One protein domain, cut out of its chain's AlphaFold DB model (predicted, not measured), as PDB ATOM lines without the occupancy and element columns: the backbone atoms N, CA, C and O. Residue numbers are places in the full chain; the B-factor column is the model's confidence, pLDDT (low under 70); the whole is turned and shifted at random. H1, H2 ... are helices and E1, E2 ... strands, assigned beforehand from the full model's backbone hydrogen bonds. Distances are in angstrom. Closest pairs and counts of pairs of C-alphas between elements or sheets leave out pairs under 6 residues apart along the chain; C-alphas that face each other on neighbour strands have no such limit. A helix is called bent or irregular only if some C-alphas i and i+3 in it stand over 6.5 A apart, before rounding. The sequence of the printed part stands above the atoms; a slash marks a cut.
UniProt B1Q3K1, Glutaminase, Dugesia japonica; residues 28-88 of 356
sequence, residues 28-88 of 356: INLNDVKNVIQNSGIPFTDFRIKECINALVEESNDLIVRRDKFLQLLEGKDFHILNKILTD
ATOM      1  N   ILE A  28      37.818  -9.756  22.832       84.56
ATOM      2  CA  ILE A  28      36.568  -8.999  22.903       84.56
ATOM      3  C   ILE A  28      36.904  -7.510  22.913       84.56
ATOM      4  O   ILE A  28      37.675  -7.043  23.752       84.56
ATOM      5  N   ASN A  29      36.270  -6.756  22.017       85.81
ATOM      6  CA  ASN A  29      36.329  -5.301  22.010       85.81
ATOM      7  C   ASN A  29      35.278  -4.727  22.973       85.81
ATOM      8  O   ASN A  29      34.070  -4.925  22.807       85.81
ATOM      9  N   LEU A  30      35.730  -3.988  23.986       85.56
ATOM     10  CA  LEU A  30      34.850  -3.403  24.999       85.56
ATOM     11  C   LEU A  30      33.956  -2.287  24.440       85.56
ATOM     12  O   LEU A  30      32.888  -2.034  25.003       85.56
ATOM     13  N   ASN A  31      34.333  -1.642  23.330       85.69
ATOM     14  CA  ASN A  31      33.453  -0.682  22.657       85.69
ATOM     15  C   ASN A  31      32.242  -1.368  22.028       85.69
ATOM     16  O   ASN A  31      31.150  -0.807  22.081       85.69
ATOM     17  N   ASP A  32      32.393  -2.587  21.507       86.31
ATOM     18  CA  ASP A  32      31.262  -3.338  20.956       86.31
ATOM     19  C   ASP A  32      30.276  -3.700  22.068       86.31
ATOM     20  O   ASP A  32      29.077  -3.465  21.932       86.31
ATOM     21  N   VAL A  33      30.775  -4.141  23.228       87.38
ATOM     22  CA  VAL A  33      29.938  -4.385  24.417       87.38
ATOM     23  C   VAL A  33      29.184  -3.119  24.834       87.38
ATOM     24  O   VAL A  33      27.968  -3.163  25.028       87.38
ATOM     25  N   LYS A  34      29.877  -1.974  24.933       88.19
ATOM     26  CA  LYS A  34      29.257  -0.682  25.279       88.19
ATOM     27  C   LYS A  34      28.188  -0.277  24.258       88.19
ATOM     28  O   LYS A  34      27.090   0.103  24.660       88.19
ATOM     29  N   ASN A  35      28.469  -0.418  22.964       88.69
ATOM     30  CA  ASN A  35      27.524  -0.109  21.888       88.69
ATOM     31  C   ASN A  35      26.269  -0.988  21.961       88.69
ATOM     32  O   ASN A  35      25.156  -0.500  21.770       88.69
ATOM     33  N   VAL A  36      26.427  -2.278  22.263       90.44
ATOM     34  CA  VAL A  36      25.306  -3.218  22.396       90.44
ATOM     35  C   VAL A  36      24.448  -2.873  23.613       90.44
ATOM     36  O   VAL A  36      23.225  -2.828  23.493       90.44
ATOM     37  N   ILE A  37      25.064  -2.552  24.757       91.81
ATOM     38  CA  ILE A  37      24.336  -2.085  25.948       91.81
ATOM     39  C   ILE A  37      23.572  -0.797  25.629       91.81
ATOM     40  O   ILE A  37      22.369  -0.731  25.880       91.81
ATOM     41  N   GLN A  38      24.217   0.188  25.004       90.94
ATOM     42  CA  GLN A  38      23.571   1.449  24.635       90.94
ATOM     43  C   GLN A  38      22.371   1.234  23.699       90.94
ATOM     44  O   GLN A  38      21.306   1.811  23.915       90.94
ATOM     45  N   ASN A  39      22.511   0.369  22.689       92.31
ATOM     46  CA  ASN A  39      21.440   0.069  21.733       92.31
ATOM     47  C   ASN A  39      20.314  -0.800  22.318       92.31
ATOM     48  O   ASN A  39      19.218  -0.833  21.757       92.31
ATOM     49  N   SER A  40      20.558  -1.483  23.440       94.31
ATOM     50  CA  SER A  40      19.556  -2.312  24.118       94.31
ATOM     51  C   SER A  40      18.454  -1.495  24.803       94.31
ATOM     52  O   SER A  40      17.392  -2.035  25.118       94.31
ATOM     53  N   GLY A  41      18.700  -0.205  25.055       95.06
ATOM     54  CA  GLY A  41      17.809   0.666  25.820       95.06
ATOM     55  C   GLY A  41      17.905   0.504  27.337       95.06
ATOM     56  O   GLY A  41      17.169   1.178  28.051       95.06
ATOM     57  N   ILE A  42      18.778  -0.366  27.853       95.31
ATOM     58  CA  ILE A  42      19.065  -0.449  29.290       95.31
ATOM     59  C   ILE A  42      20.064   0.664  29.665       95.31
ATOM     60  O   ILE A  42      21.144   0.723  29.073       95.31
ATOM     61  N   PRO A  43      19.753   1.546  30.634       93.06
ATOM     62  CA  PRO A  43      20.688   2.580  31.074       93.06
ATOM     63  C   PRO A  43      21.953   1.982  31.702       93.06
ATOM     64  O   PRO A  43      21.875   1.042  32.487       93.06
ATOM     65  N   PHE A  44      23.120   2.594  31.472       91.69
ATOM     66  CA  PHE A  44      24.365   2.194  32.150       91.69
ATOM     67  C   PHE A  44      24.306   2.351  33.682       91.69
ATOM     68  O   PHE A  44      25.105   1.761  34.404       91.69
ATOM     69  N   THR A  45      23.364   3.151  34.186       90.50
ATOM     70  CA  THR A  45      23.108   3.351  35.618       90.50
ATOM     71  C   THR A  45      22.219   2.272  36.239       90.50
ATOM     72  O   THR A  45      22.033   2.289  37.457       90.50
ATOM     73  N   ASP A  46      21.673   1.345  35.445       91.50
ATOM     74  CA  ASP A  46      20.800   0.273  35.926       91.50
ATOM     75  C   ASP A  46      21.558  -0.657  36.883       91.50
ATOM     76  O   ASP A  46      22.614  -1.206  36.553       91.50
ATOM     77  N   PHE A  47      21.013  -0.833  38.089       90.19
ATOM     78  CA  PHE A  47      21.679  -1.554  39.173       90.19
ATOM     79  C   PHE A  47      22.012  -3.010  38.808       90.19
ATOM     80  O   PHE A  47      23.011  -3.533  39.295       90.19
ATOM     81  N   ARG A  48      21.237  -3.629  37.904       91.31
ATOM     82  CA  ARG A  48      21.389  -5.036  37.483       91.31
ATOM     83  C   ARG A  48      22.580  -5.261  36.558       91.31
ATOM     84  O   ARG A  48      22.963  -6.400  36.322       91.31
ATOM     85  N   ILE A  49      23.142  -4.193  35.988       92.00
ATOM     86  CA  ILE A  49      24.334  -4.267  35.128       92.00
ATOM     87  C   ILE A  49      25.474  -3.363  35.598       92.00
ATOM     88  O   ILE A  49      26.588  -3.491  35.093       92.00
ATOM     89  N   LYS A  50      25.233  -2.481  36.577       91.31
ATOM     90  CA  LYS A  50      26.208  -1.502  37.071       91.31
ATOM     91  C   LYS A  50      27.510  -2.141  37.553       91.31
ATOM     92  O   LYS A  50      28.580  -1.669  37.188       91.31
ATOM     93  N   GLU A  51      27.442  -3.226  38.325       90.81
ATOM     94  CA  GLU A  51      28.646  -3.926  38.804       90.81
ATOM     95  C   GLU A  51      29.447  -4.554  37.659       90.81
ATOM     96  O   GLU A  51      30.677  -4.487  37.649       90.81
ATOM     97  N   CYS A  52      28.755  -5.125  36.668       90.12
ATOM     98  CA  CYS A  52      29.391  -5.656  35.467       90.12
ATOM     99  C   CYS A  52      30.064  -4.534  34.665       90.12
ATOM    100  O   CYS A  52      31.221  -4.670  34.284       90.12
ATOM    101  N   ILE A  53      29.374  -3.411  34.444       89.06
ATOM    102  CA  ILE A  53      29.928  -2.260  33.719       89.06
ATOM    103  C   ILE A  53      31.153  -1.704  34.442       89.06
ATOM    104  O   ILE A  53      32.169  -1.475  33.794       89.06
ATOM    105  N   ASN A  54      31.084  -1.517  35.761       89.00
ATOM    106  CA  ASN A  54      32.205  -0.989  36.534       89.00
ATOM    107  C   ASN A  54      33.445  -1.879  36.394       89.00
ATOM    108  O   ASN A  54      34.512  -1.365  36.080       89.00
ATOM    109  N   ALA A  55      33.300  -3.204  36.498       86.69
ATOM    110  CA  ALA A  55      34.424  -4.121  36.295       86.69
ATOM    111  C   ALA A  55      34.990  -4.093  34.867       86.69
ATOM    112  O   ALA A  55      36.188  -4.282  34.679       86.69
ATOM    113  N   LEU A  56      34.152  -3.833  33.859       82.75
ATOM    114  CA  LEU A  56      34.607  -3.664  32.475       82.75
ATOM    115  C   LEU A  56      35.286  -2.304  32.233       82.75
ATOM    116  O   LEU A  56      36.105  -2.187  31.326       82.75
ATOM    117  N   VAL A  57      34.945  -1.269  33.008       78.62
ATOM    118  CA  VAL A  57      35.509   0.087  32.887       78.62
ATOM    119  C   VAL A  57      36.790   0.249  33.712       78.62
ATOM    120  O   VAL A  57      37.729   0.884  33.241       78.62
ATOM    121  N   GLU A  58      36.884  -0.337  34.903       71.31
ATOM    122  CA  GLU A  58      38.064  -0.210  35.777       71.31
ATOM    123  C   GLU A  58      39.339  -0.836  35.180       71.31
ATOM    124  O   GLU A  58      40.440  -0.390  35.484       71.31
ATOM    125  N   GLU A  59      39.208  -1.805  34.272       63.19
ATOM    126  CA  GLU A  59      40.337  -2.426  33.556       63.19
ATOM    127  C   GLU A  59      40.666  -1.744  32.212       63.19
ATOM    128  O   GLU A  59      41.620  -2.124  31.534       63.19
ATOM    129  N   SER A  60      39.902  -0.720  31.810       57.47
ATOM    130  CA  SER A  60      39.935  -0.154  30.451       57.47
ATOM    131  C   SER A  60      41.069   0.847  30.176       57.47
ATOM    132  O   SER A  60      40.839   1.919  29.618       57.47
ATOM    133  N   ASN A  61      42.312   0.475  30.492       58.94
ATOM    134  CA  ASN A  61      43.453   1.042  29.758       58.94
ATOM    135  C   ASN A  61      43.528   0.461  28.335       58.94
ATOM    136  O   ASN A  61      43.900   1.177  27.407       58.94
ATOM    137  N   ASP A  62      43.091  -0.791  28.153       64.50
ATOM    138  CA  ASP A  62      43.044  -1.471  26.859       64.50
ATOM    139  C   ASP A  62      41.594  -1.641  26.369       64.50
ATOM    140  O   ASP A  62      40.702  -2.085  27.094       64.50
ATOM    141  N   LEU A  63      41.345  -1.284  25.105       78.19
ATOM    142  CA  LEU A  63      40.031  -1.402  24.451       78.19
ATOM    143  C   LEU A  63      39.672  -2.850  24.078       78.19
ATOM    144  O   LEU A  63      38.505  -3.154  23.822       78.19
ATOM    145  N   ILE A  64      40.672  -3.729  24.036       85.06
ATOM    146  CA  ILE A  64      40.568  -5.124  23.617       85.06
ATOM    147  C   ILE A  64      41.047  -5.998  24.773       85.06
ATOM    148  O   ILE A  64      42.153  -5.817  25.276       85.06
ATOM    149  N   VAL A  65      40.221  -6.955  25.193       85.56
ATOM    150  CA  VAL A  65      40.526  -7.879  26.296       85.56
ATOM    151  C   VAL A  65      40.371  -9.327  25.855       85.56
ATOM    152  O   VAL A  65      39.470  -9.668  25.091       85.56
ATOM    153  N   ARG A  66      41.222 -10.217  26.377       84.88
ATOM    154  CA  ARG A  66      41.074 -11.661  26.144       84.88
ATOM    155  C   ARG A  66      39.760 -12.173  26.734       84.88
ATOM    156  O   ARG A  66      39.380 -11.793  27.840       84.88
ATOM    157  N   ARG A  67      39.108 -13.104  26.039       82.81
ATOM    158  CA  ARG A  67      37.812 -13.685  26.420       82.81
ATOM    159  C   ARG A  67      37.822 -14.299  27.820       82.81
ATOM    160  O   ARG A  67      36.878 -14.096  28.575       82.81
ATOM    161  N   ASP A  68      38.899 -14.986  28.194       83.25
ATOM    162  CA  ASP A  68      39.035 -15.579  29.532       83.25
ATOM    163  C   ASP A  68      39.086 -14.503  30.624       83.25
ATOM    164  O   ASP A  68      38.425 -14.627  31.652       83.25
ATOM    165  N   LYS A  69      39.803 -13.400  30.368       85.44
ATOM    166  CA  LYS A  69      39.850 -12.241  31.268       85.44
ATOM    167  C   LYS A  69      38.485 -11.553  31.343       85.44
ATOM    168  O   LYS A  69      38.045 -11.231  32.438       85.44
ATOM    169  N   PHE A  70      37.781 -11.391  30.220       85.31
ATOM    170  CA  PHE A  70      36.412 -10.860  30.200       85.31
ATOM    171  C   PHE A  70      35.458 -11.701  31.063       85.31
ATOM    172  O   PHE A  70      34.709 -11.153  31.866       85.31
ATOM    173  N   LEU A  71      35.516 -13.033  30.951       84.38
ATOM    174  CA  LEU A  71      34.715 -13.938  31.782       84.38
ATOM    175  C   LEU A  71      35.095 -13.842  33.265       84.38
ATOM    176  O   LEU A  71      34.204 -13.783  34.108       84.38
ATOM    177  N   GLN A  72      36.390 -13.757  33.578       85.62
ATOM    178  CA  GLN A  72      36.881 -13.571  34.946       85.62
ATOM    179  C   GLN A  72      36.387 -12.252  35.563       85.62
ATOM    180  O   GLN A  72      36.024 -12.214  36.735       85.62
ATOM    181  N   LEU A  73      36.318 -11.166  34.783       85.62
ATOM    182  CA  LEU A  73      35.795  -9.878  35.258       85.62
ATOM    183  C   LEU A  73      34.313  -9.938  35.632       85.62
ATOM    184  O   LEU A  73      33.864  -9.162  36.475       85.62
ATOM    185  N   LEU A  74      33.556 -10.850  35.033       86.56
ATOM    186  CA  LEU A  74      32.127 -11.030  35.285       86.56
ATOM    187  C   LEU A  74      31.839 -12.107  36.339       86.56
ATOM    188  O   LEU A  74      30.704 -12.236  36.795       86.56
ATOM    189  N   GLU A  75      32.852 -12.869  36.746       85.50
ATOM    190  CA  GLU A  75      32.718 -13.907  37.760       85.50
ATOM    191  C   GLU A  75      32.263 -13.308  39.104       85.50
ATOM    192  O   GLU A  75      32.709 -12.237  39.527       85.50
ATOM    193  N   GLY A  76      31.314 -13.987  39.757       83.94
ATOM    194  CA  GLY A  76      30.730 -13.558  41.032       83.94
ATOM    195  C   GLY A  76      29.721 -12.405  40.953       83.94
ATOM    196  O   GLY A  76      29.191 -12.024  41.993       83.94
ATOM    197  N   LYS A  77      29.427 -11.867  39.760       87.75
ATOM    198  CA  LYS A  77      28.471 -10.761  39.560       87.75
ATOM    199  C   LYS A  77      27.136 -11.255  39.016       87.75
ATOM    200  O   LYS A  77      27.076 -12.290  38.346       87.75
ATOM    201  N   ASP A  78      26.065 -10.495  39.252       87.00
ATOM    202  CA  ASP A  78      24.813 -10.737  38.535       87.00
ATOM    203  C   ASP A  78      24.989 -10.376  37.055       87.00
ATOM    204  O   ASP A  78      25.198  -9.224  36.676       87.00
ATOM    205  N   PHE A  79      24.926 -11.405  36.216       85.38
ATOM    206  CA  PHE A  79      25.116 -11.313  34.776       85.38
ATOM    207  C   PHE A  79      23.804 -11.508  34.003       85.38
ATOM    208  O   PHE A  79      23.810 -11.578  32.775       85.38
ATOM    209  N   HIS A  80      22.655 -11.627  34.674       88.56
ATOM    210  CA  HIS A  80      21.429 -12.066  34.013       88.56
ATOM    211  C   HIS A  80      20.955 -11.108  32.909       88.56
ATOM    212  O   HIS A  80      20.706 -11.539  31.780       88.56
ATOM    213  N   ILE A  81      20.828  -9.814  33.222       92.75
ATOM    214  CA  ILE A  81      20.381  -8.804  32.250       92.75
ATOM    215  C   ILE A  81      21.442  -8.579  31.174       92.75
ATOM    216  O   ILE A  81      21.104  -8.545  29.992       92.75
ATOM    217  N   LEU A  82      22.722  -8.523  31.554       91.25
ATOM    218  CA  LEU A  82      23.813  -8.382  30.591       91.25
ATOM    219  C   LEU A  82      23.867  -9.566  29.612       91.25
ATOM    220  O   LEU A  82      24.012  -9.363  28.409       91.25
ATOM    221  N   ASN A  83      23.628 -10.793  30.077       90.12
ATOM    222  CA  ASN A  83      23.513 -11.948  29.191       90.12
ATOM    223  C   ASN A  83      22.350 -11.800  28.202       90.12
ATOM    224  O   ASN A  83      22.495 -12.116  27.024       90.12
ATOM    225  N   LYS A  84      21.190 -11.307  28.655       92.31
ATOM    226  CA  LYS A  84      20.042 -11.063  27.767       92.31
ATOM    227  C   LYS A  84      20.345  -9.998  26.716       92.31
ATOM    228  O   LYS A  84      19.954 -10.187  25.570       92.31
ATOM    229  N   ILE A  85      21.067  -8.939  27.086       92.19
ATOM    230  CA  ILE A  85      21.561  -7.916  26.155       92.19
ATOM    231  C   ILE A  85      22.459  -8.570  25.091       92.19
ATOM    232  O   ILE A  85      22.183  -8.475  23.898       92.19
ATOM    233  N   LEU A  86      23.497  -9.297  25.517       88.62
ATOM    234  CA  LEU A  86      24.507  -9.877  24.619       88.62
ATOM    235  C   LEU A  86      23.975 -11.015  23.733       88.62
ATOM    236  O   LEU A  86      24.532 -11.288  22.668       88.62
ATOM    237  N   THR A  87      22.896 -11.675  24.159       87.31
ATOM    238  CA  THR A  87      22.219 -12.744  23.405       87.31
ATOM    239  C   THR A  87      20.978 -12.276  22.642       87.31
ATOM    240  O   THR A  87      20.329 -13.109  22.016       87.31
ATOM    241  N   ASP A  88      20.651 -10.978  22.667       87.50
ATOM    242  CA  ASP A  88      19.463 -10.409  22.007       87.50
ATOM    243  C   ASP A  88      18.127 -11.007  22.493       87.50
ATOM    244  O   ASP A  88      17.171 -11.160  21.740       87.50
TER     245      ASP A  88
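Overview. This is residues 28 to 88 of the 356 residues of the protein "Glutaminase" of Dugesia japonica (UniProt B1Q3K1). Two longer helices, H1 and H2, run opposite ways roughly alongside each other with a gap between them, and two shorter helices pack crosswise on them: H4 bridges the end where H1 stops and H2 starts, and H3 packs on the later part of H2. A short strand, E1, lies near the start of H1 and leads straight into H3. The printed part has 61 residues with four named helices and one named strand, in the order H1, H2, E1, H3, H4, and its class is mostly helix. It is compact, with a radius of gyration of the C-alphas of 10.7 A, and rounded, spanning 25 by 23 by 20 A along its three main axes.

Arrangement. Begin with H2, residues 47 to 58, the longest helix by residues and the element whose centre is nearest to the mean of the C-alphas, at 6.4 A. H4, residues 80 to 86, touches it with residues 48 to 52 of H2 alone; look at Ile 49 and Leu 82, whose C-alphas are the closest, 6.1 A apart. These two helices run the same way at a steep tilt of 62 degrees. H3, residues 67 to 74, touches H2 at residues 52 to 56 alone, and the closest C-alphas are those of Ala 55 and Leu 73, 6.0 A apart. Here the tilt is steep too, 51 degrees, opposite ways. H1, residues 30 to 40, is close to H2 but not clearly touching it: one pair of C-alphas is within 8 A, those of Leu 30 and Leu 56 at 7.5 A, and the lines stand at a shallow tilt of 21 degrees, opposite ways. H1 touches H4, about perpendicular at 78 degrees, with the closest C-alphas in Ser 40 and Ile 85, 6.3 A apart. The helix packing is mostly crossed: of the three pairs that touch, none is at a shallow tilt. E1, residues 64 to 66, pairs with no named strand, but residues 28 to 29 pair with its residues 64 to 65, antiparallel. The closest C-alphas of H1 and E1 are those of Leu 30 and Ile 64, 6.1 A apart. E1 and H3 meet only through their link. H1 and H3 are apart, and E1 and H4 are apart. In the backbones of H1, H3 and H4 every O i to N i+4 pair is within hydrogen-bond range; in H2 it is 6 of 8.

Along the chain. Find C-alpha 47 at (21.679, -1.554, 39.173); from there H2 runs 16.8 A to C-alpha 58 at (38.064, -0.210, 35.777). It is irregular: C-alphas 48 and 51 are 7.5 A apart. Go back to C-alpha 30 at (34.850, -3.403, 24.999), where H1 begins, and follow it 15.4 A to C-alpha 40. E1 measures 7.0 A from C-alpha 64 to C-alpha 66, and H3 10.9 A from C-alpha 67 to C-alpha 74. H4 covers 10.1 A from C-alpha 80 and ends at C-alpha 86, at (24.507, -9.877, 24.619).

Size, cuts and confidence. The two C-alphas farthest apart are those of Asn 61 and Asp 88, 27.7 A, while the first and last printed ones, Ile 28 and Asp 88, are 17.2 A apart. The printed part has no cut. The links from H2 to E1, E1 to H3 and H3 to H4 are tight, and the one from H1 to H2, with 6 residues, is short. In this predicted model the mean pLDDT of the printed part is 86.1; look for values under 70 at residues 59 to 62, between H2 and E1.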